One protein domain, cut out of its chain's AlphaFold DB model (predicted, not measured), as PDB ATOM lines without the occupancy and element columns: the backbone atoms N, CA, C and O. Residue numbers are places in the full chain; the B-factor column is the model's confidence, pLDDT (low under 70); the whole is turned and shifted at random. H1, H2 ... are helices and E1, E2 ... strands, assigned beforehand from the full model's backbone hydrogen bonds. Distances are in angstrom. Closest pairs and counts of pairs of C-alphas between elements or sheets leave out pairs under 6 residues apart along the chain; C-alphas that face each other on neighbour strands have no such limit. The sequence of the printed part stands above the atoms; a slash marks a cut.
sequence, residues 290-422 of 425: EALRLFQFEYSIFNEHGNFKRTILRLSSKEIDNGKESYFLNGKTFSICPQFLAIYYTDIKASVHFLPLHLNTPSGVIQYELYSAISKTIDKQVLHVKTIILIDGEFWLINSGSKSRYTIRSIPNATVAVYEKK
ATOM      1  N   GLU A 290     -51.540 -48.017 -43.390       90.44
ATOM      2  CA  GLU A 290     -51.628 -46.900 -44.332       90.44
ATOM      3  C   GLU A 290     -50.639 -45.795 -43.939       90.44
ATOM      4  O   GLU A 290     -49.997 -45.207 -44.810       90.44
ATOM      5  N   ALA A 291     -50.419 -45.573 -42.640       90.75
ATOM      6  CA  ALA A 291     -49.383 -44.666 -42.154       90.75
ATOM      7  C   ALA A 291     -47.991 -45.182 -42.540       90.75
ATOM      8  O   ALA A 291     -47.173 -44.419 -43.049       90.75
ATOM      9  N   LEU A 292     -47.743 -46.489 -42.408       91.75
ATOM     10  CA  LEU A 292     -46.528 -47.122 -42.914       91.75
ATOM     11  C   LEU A 292     -46.316 -46.814 -44.400       91.75
ATOM     12  O   LEU A 292     -45.222 -46.410 -44.770       91.75
ATOM     13  N   ARG A 293     -47.339 -46.934 -45.255       92.69
ATOM     14  CA  ARG A 293     -47.208 -46.627 -46.695       92.69
ATOM     15  C   ARG A 293     -46.842 -45.172 -46.976       92.69
ATOM     16  O   ARG A 293     -46.116 -44.908 -47.929       92.69
ATOM     17  N   LEU A 294     -47.322 -44.240 -46.155       95.69
ATOM     18  CA  LEU A 294     -47.012 -42.819 -46.305       95.69
ATOM     19  C   LEU A 294     -45.548 -42.486 -45.983       95.69
ATOM     20  O   LEU A 294     -45.003 -41.566 -46.593       95.69
ATOM     21  N   PHE A 295     -44.928 -43.218 -45.051       97.12
ATOM     22  CA  PHE A 295     -43.610 -42.891 -44.490       97.12
ATOM     23  C   PHE A 295     -42.497 -43.889 -44.821       97.12
ATOM     24  O   PHE A 295     -41.322 -43.590 -44.619       97.12
ATOM     25  N   GLN A 296     -42.831 -45.092 -45.280       97.06
ATOM     26  CA  GLN A 296     -41.860 -46.163 -45.456       97.06
ATOM     27  C   GLN A 296     -40.979 -45.950 -46.682       97.06
ATOM     28  O   GLN A 296     -41.452 -45.709 -47.790       97.06
ATOM     29  N   PHE A 297     -39.685 -46.139 -46.474       96.38
ATOM     30  CA  PHE A 297     -38.664 -45.989 -47.492       96.38
ATOM     31  C   PHE A 297     -37.651 -47.123 -47.427       96.38
ATOM     32  O   PHE A 297     -37.512 -47.816 -46.412       96.38
ATOM     33  N   GLU A 298     -36.936 -47.300 -48.531       96.38
ATOM     34  CA  GLU A 298     -35.847 -48.259 -48.662       96.38
ATOM     35  C   GLU A 298     -34.635 -47.548 -49.254       96.38
ATOM     36  O   GLU A 298     -34.762 -46.772 -50.205       96.38
ATOM     37  N   TYR A 299     -33.463 -47.776 -48.666       94.69
ATOM     38  CA  TYR A 299     -32.207 -47.193 -49.128       94.69
ATOM     39  C   TYR A 299     -31.040 -48.155 -48.930       94.69
ATOM     40  O   TYR A 299     -31.089 -49.036 -48.072       94.69
ATOM     41  N   SER A 300     -29.981 -47.963 -49.703       92.44
ATOM     42  CA  SER A 300     -28.688 -48.617 -49.527       92.44
ATOM     43  C   SER A 300     -27.627 -47.589 -49.147       92.44
ATOM     44  O   SER A 300     -27.764 -46.395 -49.436       92.44
ATOM     45  N   ILE A 301     -26.578 -48.050 -48.467       88.50
ATOM     46  CA  ILE A 301     -25.407 -47.241 -48.125       88.50
ATOM     47  C   ILE A 301     -24.235 -47.722 -48.981       88.50
ATOM     48  O   ILE A 301     -24.024 -48.925 -49.142       88.50
ATOM     49  N   PHE A 302     -23.474 -46.785 -49.547       79.56
ATOM     50  CA  PHE A 302     -22.275 -47.119 -50.315       79.56
ATOM     51  C   PHE A 302     -21.278 -47.889 -49.432       79.56
ATOM     52  O   PHE A 302     -20.945 -47.433 -48.343       79.56
ATOM     53  N   ASN A 303     -20.793 -49.038 -49.914       78.50
ATOM     54  CA  ASN A 303     -19.925 -49.991 -49.198       78.50
ATOM     55  C   ASN A 303     -20.565 -50.793 -48.051       78.50
ATOM     56  O   ASN A 303     -19.852 -51.540 -47.382       78.50
ATOM     57  N   GLU A 304     -21.881 -50.720 -47.844       83.00
ATOM     58  CA  GLU A 304     -22.581 -51.627 -46.931       83.00
ATOM     59  C   GLU A 304     -23.425 -52.636 -47.716       83.00
ATOM     60  O   GLU A 304     -24.160 -52.291 -48.644       83.00
ATOM     61  N   HIS A 305     -23.329 -53.915 -47.347       75.19
ATOM     62  CA  HIS A 305     -24.153 -54.956 -47.951       75.19
ATOM     63  C   HIS A 305     -25.561 -54.935 -47.347       75.19
ATOM     64  O   HIS A 305     -25.770 -55.407 -46.230       75.19
ATOM     65  N   GLY A 306     -26.538 -54.438 -48.105       78.62
ATOM     66  CA  GLY A 306     -27.956 -54.585 -47.784       78.62
ATOM     67  C   GLY A 306     -28.818 -53.389 -48.180       78.62
ATOM     68  O   GLY A 306     -28.331 -52.279 -48.382       78.62
ATOM     69  N   ASN A 307     -30.126 -53.639 -48.255       87.19
ATOM     70  CA  ASN A 307     -31.142 -52.595 -48.326       87.19
ATOM     71  C   ASN A 307     -31.780 -52.433 -46.945       87.19
ATOM     72  O   ASN A 307     -32.181 -53.407 -46.303       87.19
ATOM     73  N   PHE A 308     -31.905 -51.190 -46.499       91.50
ATOM     74  CA  PHE A 308     -32.490 -50.832 -45.219       91.50
ATOM     75  C   PHE A 308     -33.907 -50.316 -45.426       91.50
ATOM     76  O   PHE A 308     -34.113 -49.252 -46.003       91.50
ATOM     77  N   LYS A 309     -34.883 -51.056 -44.901       94.44
ATOM     78  CA  LYS A 309     -36.293 -50.659 -44.881       94.44
ATOM     79  C   LYS A 309     -36.649 -49.996 -43.558       94.44
ATOM     80  O   LYS A 309     -36.467 -50.613 -42.503       94.44
ATOM     81  N   ARG A 310     -37.112 -48.746 -43.589       94.56
ATOM     82  CA  ARG A 310     -37.370 -47.917 -42.395       94.56
ATOM     83  C   ARG A 310     -38.559 -46.978 -42.616       94.56
ATOM     84  O   ARG A 310     -39.055 -46.851 -43.729       94.56
ATOM     85  N   THR A 311     -39.015 -46.341 -41.542       93.12
ATOM     86  CA  THR A 311     -40.058 -45.296 -41.549       93.12
ATOM     87  C   THR A 311     -39.563 -43.961 -41.013       93.12
ATOM     88  O   THR A 311     -40.088 -42.915 -41.382       93.12
ATOM     89  N   ILE A 312     -38.512 -43.985 -40.190       93.19
ATOM     90  CA  ILE A 312     -37.770 -42.801 -39.769       93.19
ATOM     91  C   ILE A 312     -36.293 -43.003 -40.089       93.19
ATOM     92  O   ILE A 312     -35.697 -44.026 -39.736       93.19
ATOM     93  N   LEU A 313     -35.699 -42.017 -40.754       92.69
ATOM     94  CA  LEU A 313     -34.274 -41.983 -41.046       92.69
ATOM     95  C   LEU A 313     -33.534 -41.340 -39.880       92.69
ATOM     96  O   LEU A 313     -33.822 -40.206 -39.514       92.69
ATOM     97  N   ARG A 314     -32.571 -42.046 -39.293       90.94
ATOM     98  CA  ARG A 314     -31.731 -41.494 -38.226       90.94
ATOM     99  C   ARG A 314     -30.473 -40.914 -38.856       90.94
ATOM    100  O   ARG A 314     -29.788 -41.645 -39.566       90.94
ATOM    101  N   LEU A 315     -30.204 -39.632 -38.620       86.44
ATOM    102  CA  LEU A 315     -29.066 -38.918 -39.199       86.44
ATOM    103  C   LEU A 315     -28.300 -38.132 -38.141       86.44
ATOM    104  O   LEU A 315     -28.888 -37.455 -37.294       86.44
ATOM    105  N   SER A 316     -26.981 -38.151 -38.266       82.69
ATOM    106  CA  SER A 316     -26.105 -37.130 -37.702       82.69
ATOM    107  C   SER A 316     -25.966 -35.947 -38.667       82.69
ATOM    108  O   SER A 316     -26.135 -36.073 -39.881       82.69
ATOM    109  N   SER A 317     -25.608 -34.775 -38.149       70.69
ATOM    110  CA  SER A 317     -25.413 -33.545 -38.915       70.69
ATOM    111  C   SER A 317     -24.273 -33.641 -39.932       70.69
ATOM    112  O   SER A 317     -24.182 -32.801 -40.815       70.69
ATOM    113  N   LYS A 318     -23.391 -34.644 -39.815       72.62
ATOM    114  CA  LYS A 318     -22.291 -34.905 -40.761       72.62
ATOM    115  C   LYS A 318     -22.752 -35.604 -42.040       72.62
ATOM    116  O   LYS A 318     -22.021 -35.622 -43.025       72.62
ATOM    117  N   GLU A 319     -23.939 -36.201 -42.022       78.00
ATOM    118  CA  GLU A 319     -24.493 -36.960 -43.149       78.00
ATOM    119  C   GLU A 319     -25.307 -36.085 -44.110       78.00
ATOM    120  O   GLU A 319     -25.891 -36.598 -45.065       78.00
ATOM    121  N   ILE A 320     -25.343 -34.777 -43.853       80.31
ATOM    122  CA  ILE A 320     -26.071 -33.791 -44.640       80.31
ATOM    123  C   ILE A 320     -25.052 -32.851 -45.261       80.31
ATOM    124  O   ILE A 320     -24.319 -32.162 -44.549       80.31
ATOM    125  N   ASP A 321     -25.011 -32.833 -46.587       79.06
ATOM    126  CA  ASP A 321     -24.294 -31.800 -47.314       79.06
ATOM    127  C   ASP A 321     -25.191 -30.569 -47.452       79.06
ATOM    128  O   ASP A 321     -26.284 -30.630 -48.027       79.06
ATOM    129  N   ASN A 322     -24.727 -29.456 -46.890       70.56
ATOM    130  CA  ASN A 322     -25.421 -28.179 -46.915       70.56
ATOM    131  C   ASN A 322     -24.949 -27.380 -48.132       70.56
ATOM    132  O   ASN A 322     -24.047 -26.545 -48.033       70.56
ATOM    133  N   GLY A 323     -25.590 -27.618 -49.275       69.06
ATOM    134  CA  GLY A 323     -25.436 -26.768 -50.449       69.06
ATOM    135  C   GLY A 323     -26.005 -25.364 -50.216       69.06
ATOM    136  O   GLY A 323     -26.761 -25.114 -49.277       69.06
ATOM    137  N   LYS A 324     -25.662 -24.419 -51.103       67.50
ATOM    138  CA  LYS A 324     -26.196 -23.043 -51.041       67.50
ATOM    139  C   LYS A 324     -27.719 -22.981 -51.230       67.50
ATOM    140  O   LYS A 324     -28.346 -22.081 -50.683       67.50
ATOM    141  N   GLU A 325     -28.285 -23.915 -51.995       73.75
ATOM    142  CA  GLU A 325     -29.697 -23.898 -52.409       73.75
ATOM    143  C   GLU A 325     -30.468 -25.177 -52.048       73.75
ATOM    144  O   GLU A 325     -31.695 -25.169 -52.091       73.75
ATOM    145  N   SER A 326     -29.789 -26.260 -51.656       76.81
ATOM    146  CA  SER A 326     -30.419 -27.545 -51.324       76.81
ATOM    147  C   SER A 326     -29.564 -28.391 -50.379       76.81
ATOM    148  O   SER A 326     -28.354 -28.190 -50.264       76.81
ATOM    149  N   TYR A 327     -30.203 -29.378 -49.748       83.69
ATOM    150  CA  TYR A 327     -29.563 -30.410 -48.933       83.69
ATOM    151  C   TYR A 327     -29.430 -31.722 -49.687       83.69
ATOM    152  O   TYR A 327     -30.360 -32.118 -50.386       83.69
ATOM    153  N   PHE A 328     -28.327 -32.436 -49.475       83.62
ATOM    154  CA  PHE A 328     -28.156 -33.803 -49.964       83.62
ATOM    155  C   PHE A 328     -27.812 -34.747 -48.817       83.62
ATOM    156  O   PHE A 328     -27.079 -34.385 -47.895       83.62
ATOM    157  N   LEU A 329     -28.337 -35.972 -48.876       85.25
ATOM    158  CA  LEU A 329     -27.962 -37.030 -47.940       85.25
ATOM    159  C   LEU A 329     -26.773 -37.810 -48.496       85.25
ATOM    160  O   LEU A 329     -26.890 -38.517 -49.497       85.25
ATOM    161  N   ASN A 330     -25.629 -37.695 -47.829       81.06
ATOM    162  CA  ASN A 330     -24.389 -38.295 -48.301       81.06
ATOM    163  C   ASN A 330     -24.388 -39.819 -48.128       81.06
ATOM    164  O   ASN A 330     -24.820 -40.356 -47.103       81.06
ATOM    165  N   GLY A 331     -23.859 -40.513 -49.140       82.81
ATOM    166  CA  GLY A 331     -23.597 -41.954 -49.096       82.81
ATOM    167  C   GLY A 331     -24.837 -42.851 -49.079       82.81
ATOM    168  O   GLY A 331     -24.692 -44.039 -48.800       82.81
ATOM    169  N   LYS A 332     -26.033 -42.312 -49.359       90.06
ATOM    170  CA  LYS A 332     -27.298 -43.061 -49.385       90.06
ATOM    171  C   LYS A 332     -27.965 -42.970 -50.754       90.06
ATOM    172  O   LYS A 332     -28.127 -41.874 -51.288       90.06
ATOM    173  N   THR A 333     -28.413 -44.113 -51.264       92.94
ATOM    174  CA  THR A 333     -29.219 -44.207 -52.487       92.94
ATOM    175  C   THR A 333     -30.563 -44.830 -52.143       92.94
ATOM    176  O   THR A 333     -30.623 -45.948 -51.638       92.94
ATOM    177  N   PHE A 334     -31.651 -44.109 -52.398       94.50
ATOM    178  CA  PHE A 334     -33.008 -44.520 -52.056       94.50
ATOM    179  C   PHE A 334     -33.640 -45.290 -53.218       94.50
ATOM    180  O   PHE A 334     -33.752 -44.777 -54.330       94.50
ATOM    181  N   SER A 335     -34.056 -46.529 -52.961       94.62
ATOM    182  CA  SER A 335     -34.795 -47.365 -53.914       94.62
ATOM    183  C   SER A 335     -36.305 -47.140 -53.823       94.62
ATOM    184  O   SER A 335     -37.000 -47.234 -54.832       94.62
ATOM    185  N   ILE A 336     -36.814 -46.815 -52.631       95.00
ATOM    186  CA  ILE A 336     -38.213 -46.445 -52.399       95.00
ATOM    187  C   ILE A 336     -38.235 -45.114 -51.655       95.00
ATOM    188  O   ILE A 336     -37.693 -45.006 -50.557       95.00
ATOM    189  N   CYS A 337     -38.893 -44.119 -52.248       95.44
ATOM    190  CA  CYS A 337     -39.044 -42.779 -51.689       95.44
ATOM    191  C   CYS A 337     -40.501 -42.556 -51.233       95.44
ATOM    192  O   CYS A 337     -41.403 -42.647 -52.072       95.44
ATOM    193  N   PRO A 338     -40.739 -42.261 -49.943       96.50
ATOM    194  CA  PRO A 338     -42.074 -42.171 -49.358       96.50
ATOM    195  C   PRO A 338     -42.746 -40.847 -49.726       96.50
ATOM    196  O   PRO A 338     -42.071 -39.901 -50.130       96.50
ATOM    197  N   GLN A 339     -44.060 -40.722 -49.532       96.88
ATOM    198  CA  GLN A 339     -44.697 -39.402 -49.643       96.88
ATOM    199  C   GLN A 339     -44.159 -38.447 -48.569       96.88
ATOM    200  O   GLN A 339     -43.890 -37.285 -48.863       96.88
ATOM    201  N   PHE A 340     -43.946 -38.950 -47.351       97.44
ATOM    202  CA  PHE A 340     -43.377 -38.191 -46.246       97.44
ATOM    203  C   PHE A 340     -42.087 -38.839 -45.757       97.44
ATOM    204  O   PHE A 340     -42.083 -39.986 -45.320       97.44
ATOM    205  N   LEU A 341     -40.982 -38.100 -45.790       96.62
ATOM    206  CA  LEU A 341     -39.722 -38.539 -45.201       96.62
ATOM    207  C   LEU A 341     -39.588 -37.943 -43.798       96.62
ATOM    208  O   LEU A 341     -39.401 -36.735 -43.649       96.62
ATOM    209  N   ALA A 342     -39.646 -38.788 -42.769       96.12
ATOM    210  CA  ALA A 342     -39.330 -38.396 -41.401       96.12
ATOM    211  C   ALA A 342     -37.841 -38.630 -41.102       96.12
ATOM    212  O   ALA A 342     -37.321 -39.731 -41.291       96.12
ATOM    213  N   ILE A 343     -37.169 -37.601 -40.597       94.12
ATOM    214  CA  ILE A 343     -35.765 -37.619 -40.191       94.12
ATOM    215  C   ILE A 343     -35.682 -37.346 -38.691       94.12
ATOM    216  O   ILE A 343     -36.208 -36.345 -38.214       94.12
ATOM    217  N   TYR A 344     -34.995 -38.217 -37.958       92.31
ATOM    218  CA  TYR A 344     -34.577 -38.008 -36.575       92.31
ATOM    219  C   TYR A 344     -33.100 -37.607 -36.543       92.31
ATOM    220  O   TYR A 344     -32.234 -38.372 -36.973       92.31
ATOM    221  N   TYR A 345     -32.816 -36.424 -36.004       89.81
ATOM    222  CA  TYR A 345     -31.462 -35.910 -35.843       89.81
ATOM    223  C   TYR A 345     -30.890 -36.365 -34.505       89.81
ATOM    224  O   TYR A 345     -31.441 -36.060 -33.445       89.81
ATOM    225  N   THR A 346     -29.770 -37.084 -34.545       83.94
ATOM    226  CA  THR A 346     -29.097 -37.576 -33.334       83.94
ATOM    227  C   THR A 346     -28.286 -36.491 -32.628       83.94
ATOM    228  O   THR A 346     -28.002 -36.621 -31.438       83.94
ATOM    229  N   ASP A 347     -27.934 -35.414 -33.334       80.69
ATOM    230  CA  ASP A 347     -27.161 -34.303 -32.786       80.69
ATOM    231  C   ASP A 347     -28.065 -33.238 -32.158       80.69
ATOM    232  O   ASP A 347     -28.896 -32.623 -32.822       80.69
ATOM    233  N   ILE A 348     -27.836 -32.944 -30.873       65.94
ATOM    234  CA  ILE A 348     -28.655 -32.013 -30.069       65.94
ATOM    235  C   ILE A 348     -28.691 -30.585 -30.659       65.94
ATOM    236  O   ILE A 348     -29.629 -29.836 -30.402       65.94
ATOM    237  N   LYS A 349     -27.686 -30.207 -31.461       78.12
ATOM    238  CA  LYS A 349     -27.540 -28.870 -32.065       78.12
ATOM    239  C   LYS A 349     -27.860 -28.827 -33.563       78.12
ATOM    240  O   LYS A 349     -27.493 -27.856 -34.223       78.12
ATOM    241  N   ALA A 350     -28.500 -29.857 -34.118       81.62
ATOM    242  CA  ALA A 350     -28.860 -29.856 -35.531       81.62
ATOM    243  C   ALA A 350     -29.726 -28.631 -35.873       81.62
ATOM    244  O   ALA A 350     -30.622 -28.252 -35.115       81.62
ATOM    245  N   SER A 351     -29.452 -28.001 -37.015       85.25
ATOM    246  CA  SER A 351     -30.288 -26.932 -37.554       85.25
ATOM    247  C   SER A 351     -30.873 -27.374 -38.883       85.25
ATOM    248  O   SER A 351     -30.152 -27.817 -39.772       85.25
ATOM    249  N   VAL A 352     -32.191 -27.264 -38.995       87.25
ATOM    250  CA  VAL A 352     -32.938 -27.571 -40.214       87.25
ATOM    251  C   VAL A 352     -33.313 -26.257 -40.871       87.25
ATOM    252  O   VAL A 352     -33.849 -25.378 -40.200       87.25
ATOM    253  N   HIS A 353     -33.049 -26.098 -42.163       86.44
ATOM    254  CA  HIS A 353     -33.474 -24.903 -42.888       86.44
ATOM    255  C   HIS A 353     -34.567 -25.233 -43.898       86.44
ATOM    256  O   HIS A 353     -34.768 -26.386 -44.275       86.44
ATOM    257  N   PHE A 354     -35.243 -24.190 -44.370       87.19
ATOM    258  CA  PHE A 354     -36.311 -24.268 -45.368       87.19
ATOM    259  C   PHE A 354     -35.770 -24.391 -46.803       87.19
ATOM    260  O   PHE A 354     -36.322 -23.789 -47.719       87.19
ATOM    261  N   LEU A 355     -34.665 -25.117 -46.993       87.56
ATOM    262  CA  LEU A 355     -34.168 -25.458 -48.326       87.56
ATOM    263  C   LEU A 355     -34.698 -26.841 -48.729       87.56
ATOM    264  O   LEU A 355     -34.898 -27.692 -47.852       87.56
ATOM    265  N   PRO A 356     -34.906 -27.088 -50.032       91.38
ATOM    266  CA  PRO A 356     -35.258 -28.408 -50.527       91.38
ATOM    267  C   PRO A 356     -34.232 -29.472 -50.131       91.38
ATOM    268  O   PRO A 356     -33.022 -29.236 -50.155       91.38
ATOM    269  N   LEU A 357     -34.725 -30.662 -49.800       92.88
ATOM    270  CA  LEU A 357     -33.925 -31.857 -49.579       92.88
ATOM    271  C   LEU A 357     -33.964 -32.727 -50.835       92.88
ATOM    272  O   LEU A 357     -35.033 -33.065 -51.333       92.88
ATOM    273  N   HIS A 358     -32.799 -33.110 -51.334       93.38
ATOM    274  CA  HIS A 358     -32.636 -33.943 -52.512       93.38
ATOM    275  C   HIS A 358     -32.170 -35.341 -52.108       93.38
ATOM    276  O   HIS A 358     -31.147 -35.512 -51.439       93.38
ATOM    277  N   LEU A 359     -32.936 -36.350 -52.522       93.25
ATOM    278  CA  LEU A 359     -32.592 -37.755 -52.335       93.25
ATOM    279  C   LEU A 359     -32.098 -38.342 -53.649       93.25
ATOM    280  O   LEU A 359     -32.796 -38.274 -54.661       93.25
ATOM    281  N   ASN A 360     -30.924 -38.964 -53.614       92.50
ATOM    282  CA  ASN A 360     -30.404 -39.709 -54.751       92.50
ATOM    283  C   ASN A 360     -31.153 -41.035 -54.887       92.50
ATOM    284  O   ASN A 360     -31.292 -41.776 -53.912       92.50
ATOM    285  N   THR A 361     -31.586 -41.355 -56.099       92.94
ATOM    286  CA  THR A 361     -32.160 -42.649 -56.474       92.94
ATOM    287  C   THR A 361     -31.368 -43.232 -57.648       92.94
ATOM    288  O   THR A 361     -30.612 -42.514 -58.304       92.94
ATOM    289  N   PRO A 362     -31.535 -44.526 -57.976       90.44
ATOM    290  CA  PRO A 362     -30.911 -45.096 -59.171       90.44
ATOM    291  C   PRO A 362     -31.345 -44.418 -60.481       90.44
ATOM    292  O   PRO A 362     -30.635 -44.508 -61.476       90.44
ATOM    293  N   SER A 363     -32.512 -43.765 -60.491       89.50
ATOM    294  CA  SER A 363     -33.112 -43.138 -61.672       89.50
ATOM    295  C   SER A 363     -32.972 -41.613 -61.716       89.50
ATOM    296  O   SER A 363     -33.397 -41.009 -62.699       89.50
ATOM    297  N   GLY A 364     -32.400 -40.975 -60.690       91.50
ATOM    298  CA  GLY A 364     -32.233 -39.524 -60.646       91.50
ATOM    299  C   GLY A 364     -32.251 -38.958 -59.230       91.50
ATOM    300  O   GLY A 364     -31.748 -39.566 -58.288       91.50
ATOM    301  N   VAL A 365     -32.821 -37.764 -59.088       92.00
ATOM    302  CA  VAL A 365     -32.934 -37.054 -57.811       92.00
ATOM    303  C   VAL A 365     -34.401 -36.757 -57.543       92.00
ATOM    304  O   VAL A 365     -35.100 -36.256 -58.418       92.00
ATOM    305  N   ILE A 366     -34.861 -37.053 -56.330       94.38
ATOM    306  CA  ILE A 366     -36.210 -36.708 -55.877       94.38
ATOM    307  C   ILE A 366     -36.123 -35.550 -54.891       94.38
ATOM    308  O   ILE A 366     -35.369 -35.606 -53.917       94.38
ATOM    309  N   GLN A 367     -36.930 -34.519 -55.138       95.19
ATOM    310  CA  GLN A 367     -37.012 -33.335 -54.296       95.19
ATOM    311  C   GLN A 367     -38.075 -33.483 -53.201       95.19
ATOM    312  O   GLN A 367     -39.188 -33.961 -53.425       95.19
ATOM    313  N   TYR A 368     -37.722 -33.006 -52.014       95.88
ATOM    314  CA  TYR A 368     -38.555 -32.933 -50.827       95.88
ATOM    315  C   TYR A 368     -38.546 -31.513 -50.267       95.88
ATOM    316  O   TYR A 368     -37.514 -30.841 -50.261       95.88
ATOM    317  N   GLU A 369     -39.684 -31.062 -49.755       94.75
ATOM    318  CA  GLU A 369     -39.833 -29.757 -49.113       94.75
ATOM    319  C   GLU A 369     -40.151 -29.941 -47.629       94.75
ATOM    320  O   GLU A 369     -40.823 -30.894 -47.229       94.75
ATOM    321  N   LEU A 370     -39.619 -29.059 -46.781       94.44
ATOM    322  CA  LEU A 370     -39.848 -29.154 -45.343       94.44
ATOM    323  C   LEU A 370     -41.329 -28.901 -45.046       94.44
ATOM    324  O   LEU A 370     -41.844 -27.824 -45.323       94.44
ATOM    325  N   TYR A 371     -41.993 -29.870 -44.425       95.06
ATOM    326  CA  TYR A 371     -43.385 -29.742 -44.005       95.06
ATOM    327  C   TYR A 371     -43.477 -29.354 -42.524       95.06
ATOM    328  O   TYR A 371     -44.237 -28.465 -42.140       95.06
ATOM    329  N   SER A 372     -42.682 -29.994 -41.667       96.38
ATOM    330  CA  SER A 372     -42.646 -29.667 -40.242       96.38
ATOM    331  C   SER A 372     -41.323 -30.047 -39.599       96.38
ATOM    332  O   SER A 372     -40.589 -30.891 -40.105       96.38
ATOM    333  N   ALA A 373     -41.020 -29.446 -38.454       95.31
ATOM    334  CA  ALA A 373     -39.939 -29.900 -37.599       95.31
ATOM    335  C   ALA A 373     -40.251 -29.671 -36.124       95.31
ATOM    336  O   ALA A 373     -40.980 -28.756 -35.743       95.31
ATOM    337  N   ILE A 374     -39.643 -30.501 -35.291       94.12
ATOM    338  CA  ILE A 374     -39.679 -30.419 -33.844       94.12
ATOM    339  C   ILE A 374     -38.343 -29.855 -33.372       94.12
ATOM    340  O   ILE A 374     -37.297 -30.455 -33.616       94.12
ATOM    341  N   SER A 375     -38.383 -28.728 -32.666       91.81
ATOM    342  CA  SER A 375     -37.237 -28.141 -31.974       91.81
ATOM    343  C   SER A 375     -37.273 -28.516 -30.496       91.81
ATOM    344  O   SER A 375     -38.326 -28.459 -29.853       91.81
ATOM    345  N   LYS A 376     -36.115 -28.893 -29.955       87.88
ATOM    346  CA  LYS A 376     -35.944 -29.318 -28.568       87.88
ATOM    347  C   LYS A 376     -35.031 -28.345 -27.831       87.88
ATOM    348  O   LYS A 376     -33.921 -28.056 -28.265       87.88
ATOM    349  N   THR A 377     -35.484 -27.869 -26.682       83.81
ATOM    350  CA  THR A 377     -34.706 -27.027 -25.768       83.81
ATOM    351  C   THR A 377     -34.657 -27.681 -24.397       83.81
ATOM    352  O   THR A 377     -35.662 -28.216 -23.937       83.81
ATOM    353  N   ILE A 378     -33.497 -27.643 -23.746       72.62
ATOM    354  CA  ILE A 378     -33.345 -28.102 -22.362       72.62
ATOM    355  C   ILE A 378     -33.424 -26.859 -21.480       72.62
ATOM    356  O   ILE A 378     -32.528 -26.019 -21.542       72.62
ATOM    357  N   ASP A 379     -34.491 -26.730 -20.696       63.50
ATOM    358  CA  ASP A 379     -34.656 -25.649 -19.720       63.50
ATOM    359  C   ASP A 379     -34.669 -26.259 -18.316       63.50
ATOM    360  O   ASP A 379     -35.499 -27.112 -18.025       63.50
ATOM    361  N   LYS A 380     -33.712 -25.880 -17.460       60.41
ATOM    362  CA  LYS A 380     -33.605 -26.362 -16.064       60.41
ATOM    363  C   LYS A 380     -33.773 -27.888 -15.903       60.41
ATOM    364  O   LYS A 380     -34.469 -28.338 -15.004       60.41
ATOM    365  N   GLN A 381     -33.116 -28.676 -16.761       62.56
ATOM    366  CA  GLN A 381     -33.192 -30.154 -16.827       62.56
ATOM    367  C   GLN A 381     -34.515 -30.740 -17.358       62.56
ATOM    368  O   GLN A 381     -34.599 -31.947 -17.569       62.56
ATOM    369  N   VAL A 382     -35.508 -29.904 -17.668       63.66
ATOM    370  CA  VAL A 382     -36.772 -30.305 -18.290       63.66
ATOM    371  C   VAL A 382     -36.658 -30.199 -19.807       63.66
ATOM    372  O   VAL A 382     -36.162 -29.210 -20.358       63.66
ATOM    373  N   LEU A 383     -37.113 -31.238 -20.509       73.88
ATOM    374  CA  LEU A 383     -37.162 -31.222 -21.961       73.88
ATOM    375  C   LEU A 383     -38.394 -30.447 -22.412       73.88
ATOM    376  O   LEU A 383     -39.523 -30.908 -22.264       73.88
ATOM    377  N   HIS A 384     -38.166 -29.288 -23.022       84.75
ATOM    378  CA  HIS A 384     -39.223 -28.531 -23.673       84.75
ATOM    379  C   HIS A 384     -39.155 -28.687 -25.184       84.75
ATOM    380  O   HIS A 384     -38.082 -28.653 -25.792       84.75
ATOM    381  N   VAL A 385     -40.320 -28.856 -25.798       87.81
ATOM    382  CA  VAL A 385     -40.444 -29.173 -27.214       87.81
ATOM    383  C   VAL A 385     -41.417 -28.209 -27.879       87.81
ATOM    384  O   VAL A 385     -42.474 -27.890 -27.334       87.81
ATOM    385  N   LYS A 386     -41.051 -27.747 -29.075       92.38
ATOM    386  CA  LYS A 386     -41.867 -26.884 -29.931       92.38
ATOM    387  C   LYS A 386     -41.956 -27.501 -31.319       92.38
ATOM    388  O   LYS A 386     -40.980 -28.089 -31.780       92.38
ATOM    389  N   THR A 387     -43.075 -27.307 -32.002       95.00
ATOM    390  CA  THR A 387     -43.231 -27.728 -33.402       95.00
ATOM    391  C   THR A 387     -43.349 -26.511 -34.290       95.00
ATOM    392  O   THR A 387     -44.066 -25.571 -33.969       95.00
ATOM    393  N   ILE A 388     -42.657 -26.533 -35.419       96.19
ATOM    394  CA  ILE A 388     -42.833 -25.595 -36.517       96.19
ATOM    395  C   ILE A 388     -43.483 -26.384 -37.648       96.19
ATOM    396  O   ILE A 388     -43.007 -27.464 -37.991       96.19
ATOM    397  N   ILE A 389     -44.577 -25.879 -38.207       94.69
ATOM    398  CA  ILE A 389     -45.392 -26.616 -39.174       94.69
ATOM    399  C   ILE A 389     -45.897 -25.703 -40.282       94.69
ATOM    400  O   ILE A 389     -46.286 -24.563 -40.019       94.69
ATOM    401  N   LEU A 390     -45.876 -26.201 -41.515       92.19
ATOM    402  CA  LEU A 390     -46.436 -25.528 -42.676       92.19
ATOM    403  C   LEU A 390     -47.962 -25.661 -42.650       92.19
ATOM    404  O   LEU A 390     -48.497 -26.768 -42.664       92.19
ATOM    405  N   ILE A 391     -48.668 -24.533 -42.591       86.06
ATOM    406  CA  ILE A 391     -50.131 -24.459 -42.654       86.06
ATOM    407  C   ILE A 391     -50.480 -23.344 -43.635       86.06
ATOM    408  O   ILE A 391     -50.061 -22.203 -43.442       86.06
ATOM    409  N   ASP A 392     -51.238 -23.684 -44.677       84.44
ATOM    410  CA  ASP A 392     -51.698 -22.747 -45.711       84.44
ATOM    411  C   ASP A 392     -50.547 -21.944 -46.354       84.44
ATOM    412  O   ASP A 392     -50.655 -20.745 -46.598       84.44
ATOM    413  N   GLY A 393     -49.412 -22.609 -46.602       86.06
ATOM    414  CA  GLY A 393     -48.230 -22.012 -47.239       86.06
ATOM    415  C   GLY A 393     -47.343 -21.170 -46.314       86.06
ATOM    416  O   GLY A 393     -46.292 -20.701 -46.746       86.06
ATOM    417  N   GLU A 394     -47.705 -21.008 -45.038       91.25
ATOM    418  CA  GLU A 394     -46.896 -20.288 -44.051       91.25
ATOM    419  C   GLU A 394     -46.440 -21.203 -42.912       91.25
ATOM    420  O   GLU A 394     -47.160 -22.106 -42.485       91.25
ATOM    421  N   PHE A 395     -45.241 -20.962 -42.377       93.75
ATOM    422  CA  PHE A 395     -44.768 -21.687 -41.202       93.75
ATOM    423  C   PHE A 395     -45.299 -21.067 -39.914       93.75
ATOM    424  O   PHE A 395     -45.201 -19.861 -39.676       93.75
ATOM    425  N   TRP A 396     -45.811 -21.930 -39.044       94.50
ATOM    426  CA  TRP A 396     -46.345 -21.573 -37.740       94.50
ATOM    427  C   TRP A 396     -45.575 -22.291 -36.642       94.50
ATOM    428  O   TRP A 396     -45.350 -23.495 -36.711       94.50
ATOM    429  N   LEU A 397     -45.200 -21.546 -35.608       95.31
ATOM    430  CA  LEU A 397     -44.658 -22.063 -34.365       95.31
ATOM    431  C   LEU A 397     -45.806 -22.432 -33.429       95.31
ATOM    432  O   LEU A 397     -46.583 -21.568 -33.013       95.31
ATOM    433  N   ILE A 398     -45.843 -23.702 -33.049       94.06
ATOM    434  CA  ILE A 398     -46.662 -24.229 -31.971       94.06
ATOM    435  C   ILE A 398     -45.794 -24.425 -30.733       94.06
ATOM    436  O   ILE A 398     -44.836 -25.204 -30.726       94.06
ATOM    437  N   ASN A 399     -46.145 -23.715 -29.667       90.12
ATOM    438  CA  ASN A 399     -45.468 -23.796 -28.383       90.12
ATOM    439  C   ASN A 399     -46.513 -23.833 -27.270       90.12
ATOM    440  O   ASN A 399     -47.248 -22.868 -27.084       90.12
ATOM    441  N   SER A 400     -46.559 -24.936 -26.521       79.94
ATOM    442  CA  SER A 400     -47.428 -25.079 -25.343       79.94
ATOM    443  C   SER A 400     -48.900 -24.728 -25.623       79.94
ATOM    444  O   SER A 400     -49.546 -24.021 -24.858       79.94
ATOM    445  N   GLY A 401     -49.437 -25.210 -26.747       81.00
ATOM    446  CA  GLY A 401     -50.837 -24.999 -27.131       81.00
ATOM    447  C   GLY A 401     -51.157 -23.618 -27.711       81.00
ATOM    448  O   GLY A 401     -52.303 -23.364 -28.064       81.00
ATOM    449  N   SER A 402     -50.158 -22.746 -27.862       87.06
ATOM    450  CA  SER A 402     -50.282 -21.473 -28.577       87.06
ATOM    451  C   SER A 402     -49.680 -21.576 -29.974       87.06
ATOM    452  O   SER A 402     -48.668 -22.252 -30.170       87.06
ATOM    453  N   LYS A 403     -50.279 -20.867 -30.929       92.12
ATOM    454  CA  LYS A 403     -49.837 -20.753 -32.317       92.12
ATOM    455  C   LYS A 403     -49.396 -19.320 -32.620       92.12
ATOM    456  O   LYS A 403     -50.116 -18.363 -32.352       92.12
ATOM    457  N   SER A 404     -48.231 -19.173 -33.242       93.88
ATOM    458  CA  SER A 404     -47.699 -17.889 -33.718       93.88
ATOM    459  C   SER A 404     -46.990 -18.066 -35.058       93.88
ATOM    460  O   SER A 404     -46.549 -19.166 -35.382       93.88
ATOM    461  N   ARG A 405     -46.909 -17.013 -35.870       93.25
ATOM    462  CA  ARG A 405     -46.214 -17.082 -37.162       93.25
ATOM    463  C   ARG A 405     -44.709 -17.265 -36.941       93.25
ATOM    464  O   ARG A 405     -44.131 -16.599 -36.085       93.25
ATOM    465  N   TYR A 406     -44.077 -18.135 -37.723       93.06
ATOM    466  CA  TYR A 406     -42.634 -18.359 -37.696       93.06
ATOM    467  C   TYR A 406     -41.976 -17.727 -38.925       93.06
ATOM    468  O   TYR A 406     -42.348 -18.018 -40.057       93.06
ATOM    469  N   THR A 407     -41.006 -16.840 -38.704       88.25
ATOM    470  CA  THR A 407     -40.374 -16.034 -39.768       88.25
ATOM    471  C   THR A 407     -38.869 -16.258 -39.897       88.25
ATOM    472  O   THR A 407     -38.245 -15.771 -40.839       88.25
ATOM    473  N   ILE A 408     -38.267 -16.993 -38.960       86.50
ATOM    474  CA  ILE A 408     -36.838 -17.314 -38.986       86.50
ATOM    475  C   ILE A 408     -36.606 -18.345 -40.093       86.50
ATOM    476  O   ILE A 408     -37.404 -19.259 -40.246       86.50
ATOM    477  N   ARG A 409     -35.510 -18.218 -40.856       84.69
ATOM    478  CA  ARG A 409     -35.179 -19.089 -42.009       84.69
ATOM    479  C   ARG A 409     -34.506 -20.419 -41.649       84.69
ATOM    480  O   ARG A 409     -34.086 -21.169 -42.529       84.69
ATOM    481  N   SER A 410     -34.393 -20.722 -40.368       88.00
ATOM    482  CA  SER A 410     -33.921 -22.011 -39.883       88.00
ATOM    483  C   SER A 410     -34.588 -22.350 -38.560       88.00
ATOM    484  O   SER A 410     -35.138 -21.487 -37.873       88.00
ATOM    485  N   ILE A 411     -34.557 -23.629 -38.221       90.25
ATOM    486  CA  ILE A 411     -35.107 -24.211 -37.008       90.25
ATOM    487  C   ILE A 411     -33.912 -24.764 -36.228       90.25
ATOM    488  O   ILE A 411     -33.299 -25.744 -36.664       90.25
ATOM    489  N   PRO A 412     -33.507 -24.115 -35.125       89.19
ATOM    490  CA  PRO A 412     -32.386 -24.574 -34.317       89.19
ATOM    491  C   PRO A 412     -32.791 -25.757 -33.430       89.19
ATOM    492  O   PRO A 412     -33.962 -25.904 -33.069       89.19
ATOM    493  N   ASN A 413     -31.801 -26.558 -33.030       88.25
ATOM    494  CA  ASN A 413     -31.959 -27.718 -32.146       88.25
ATOM    495  C   ASN A 413     -33.085 -28.658 -32.610       88.25
ATOM    496  O   ASN A 413     -33.925 -29.100 -31.819       88.25
ATOM    497  N   ALA A 414     -33.154 -28.893 -33.917       89.69
ATOM    498  CA  ALA A 414     -34.135 -29.781 -34.506       89.69
ATOM    499  C   ALA A 414     -33.852 -31.218 -34.057       89.69
ATOM    500  O   ALA A 414     -32.727 -31.696 -34.161       89.69
ATOM    501  N   THR A 415     -34.874 -31.909 -33.560       89.94
ATOM    502  CA  THR A 415     -34.787 -33.331 -33.209       89.94
ATOM    503  C   THR A 415     -35.496 -34.202 -34.233       89.94
ATOM    504  O   THR A 415     -35.012 -35.280 -34.549       89.94
ATOM    505  N   VAL A 416     -36.600 -33.725 -34.808       93.19
ATOM    506  CA  VAL A 416     -37.324 -34.407 -35.884       93.19
ATOM    507  C   VAL A 416     -37.628 -33.393 -36.976       93.19
ATOM    508  O   VAL A 416     -38.024 -32.277 -36.658       93.19
ATOM    509  N   ALA A 417     -37.492 -33.774 -38.240       94.69
ATOM    510  CA  ALA A 417     -38.065 -33.046 -39.366       94.69
ATOM    511  C   ALA A 417     -38.864 -34.006 -40.242       94.69
ATOM    512  O   ALA A 417     -38.469 -35.152 -40.437       94.69
ATOM    513  N   VAL A 418     -39.992 -33.540 -40.760       96.81
ATOM    514  CA  VAL A 418     -40.800 -34.263 -41.734       96.81
ATOM    515  C   VAL A 418     -40.818 -33.449 -43.011       96.81
ATOM    516  O   VAL A 418     -41.191 -32.273 -43.003       96.81
ATOM    517  N   TYR A 419     -40.424 -34.093 -44.097       96.06
ATOM    518  CA  TYR A 419     -40.420 -33.522 -45.428       96.06
ATOM    519  C   TYR A 419     -41.491 -34.180 -46.288       96.06
ATOM    520  O   TYR A 419     -41.705 -35.387 -46.190       96.06
ATOM    521  N   GLU A 420     -42.140 -33.405 -47.145       96.38
ATOM    522  CA  GLU A 420     -43.121 -33.885 -48.117       96.38
ATOM    523  C   GLU A 420     -42.478 -33.962 -49.502       96.38
ATOM    524  O   GLU A 420     -41.754 -33.055 -49.921       96.38
ATOM    525  N   LYS A 421     -42.700 -35.079 -50.197       95.94
ATOM    526  CA  LYS A 421     -42.206 -35.298 -51.554       95.94
ATOM    527  C   LYS A 421     -42.872 -34.301 -52.494       95.94
ATOM    528  O   LYS A 421     -44.100 -34.230 -52.546       95.94
ATOM    529  N   LYS A 422     -42.075 -33.583 -53.282       92.62
ATOM    530  CA  LYS A 422     -42.606 -32.740 -54.351       92.62
ATOM    531  C   LYS A 422     -43.132 -33.647 -55.463       92.62
ATOM    532  O   LYS A 422     -42.392 -34.484 -55.975       92.62
TER     533      LYS A 422
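AT A GLANCE: This is residues 290 to 422 of the 425 residues of an uncharacterized protein of Caenorhabditis nigoni (UniProt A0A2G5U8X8). A long, strongly twisted sheet makes most of this domain; at one end of it E7, E8 and the first part of E9 stand partly face to face with the small sheet E2, E1, E6, a crossed sandwich. At the other end the far part of E9 runs on with E10, E11 and E12 as a wing away from the small sheet, and short H1 sits beside the strands at the sandwich end. The 133 printed residues hold one named helix, then thirteen named strands, E1 to E13, and the class is mostly strand. The small sheet, in the order E2, E1, E6, is antiparallel; the branched sheet of ten strands is mixed. The whole is compact, with a radius of gyration of the C-alphas of 15.2 A and spans of 44 by 35 by 34 A.

IN THESE COORDINATES: Find C-alpha 290 at (-51.628, -46.900, -44.332), where H1 begins and runs to 295. Next come E1, 297 to 301, 13.3 A long; E2, 307 to 310; E3, 312 to 315; E4, 320 to 322; E5, 327 to 329; E6, 332 to 336; E7, 340 to 345, 16.0 A; and E8, 357 to 361. Look for C-alpha 364 at (-32.233, -39.524, -60.646): there E9 begins, 364 to 379, 43.3 A, and it bends by 56 degrees at residue 371. Then follow E10, 382 to 391, 28.4 A; E11, 394 to 399, 16.1 A; E12, 402 to 405; and E13, 414 to 421, 19.7 A, ending at (-42.206, -35.298, -51.554).

HOW THE PARTS SIT: Begin at E9: E8 and E10 lie on one side of it, E13 on the other side, with N 366 and O 359 at 2.9 A, N 375 and O 386 at 2.8 A, N 374 and O 416 at 2.8 A. E8 to E12 form a meander, each strand the antiparallel neighbour of the one before; N 389 and O 396 are 2.9 A apart, N 397 and O 404 2.7 A. E7 and E9 lie on opposite sides of E13, E7 antiparallel to E13 with N 343 and O 417 at 2.8 A, and the edge strand E3 is the parallel neighbour of E7, with N 313 and O 342 at 2.9 A. Beside E8, parallel E5 has N 358 to O 327 at 2.8 A, and E4 and E5 form a hairpin, N 321 to O 328 at 2.9 A. In the small sheet, look at N 300 and O 333, 2.9 A, and N 308 and O 299, 2.8 A. The strands of the two sheets stand at 80 degrees; the closest C-alphas of E6 and E8, Phe 334 and Thr 361, are 4.9 A apart. H1 is on the branched sheet at a height of 6.7 A, over none of its strands, and each of its O i to N i+4 pairs is within hydrogen-bond range.

THE WHOLE: The C-alphas of Ser 363 and Lys 380, the two farthest apart, are 48.6 A apart. The printed part has no cut, and E7 to E8 is the long link. Look for pLDDT under 70 at residues 323 to 324, 348 and 379 to 382.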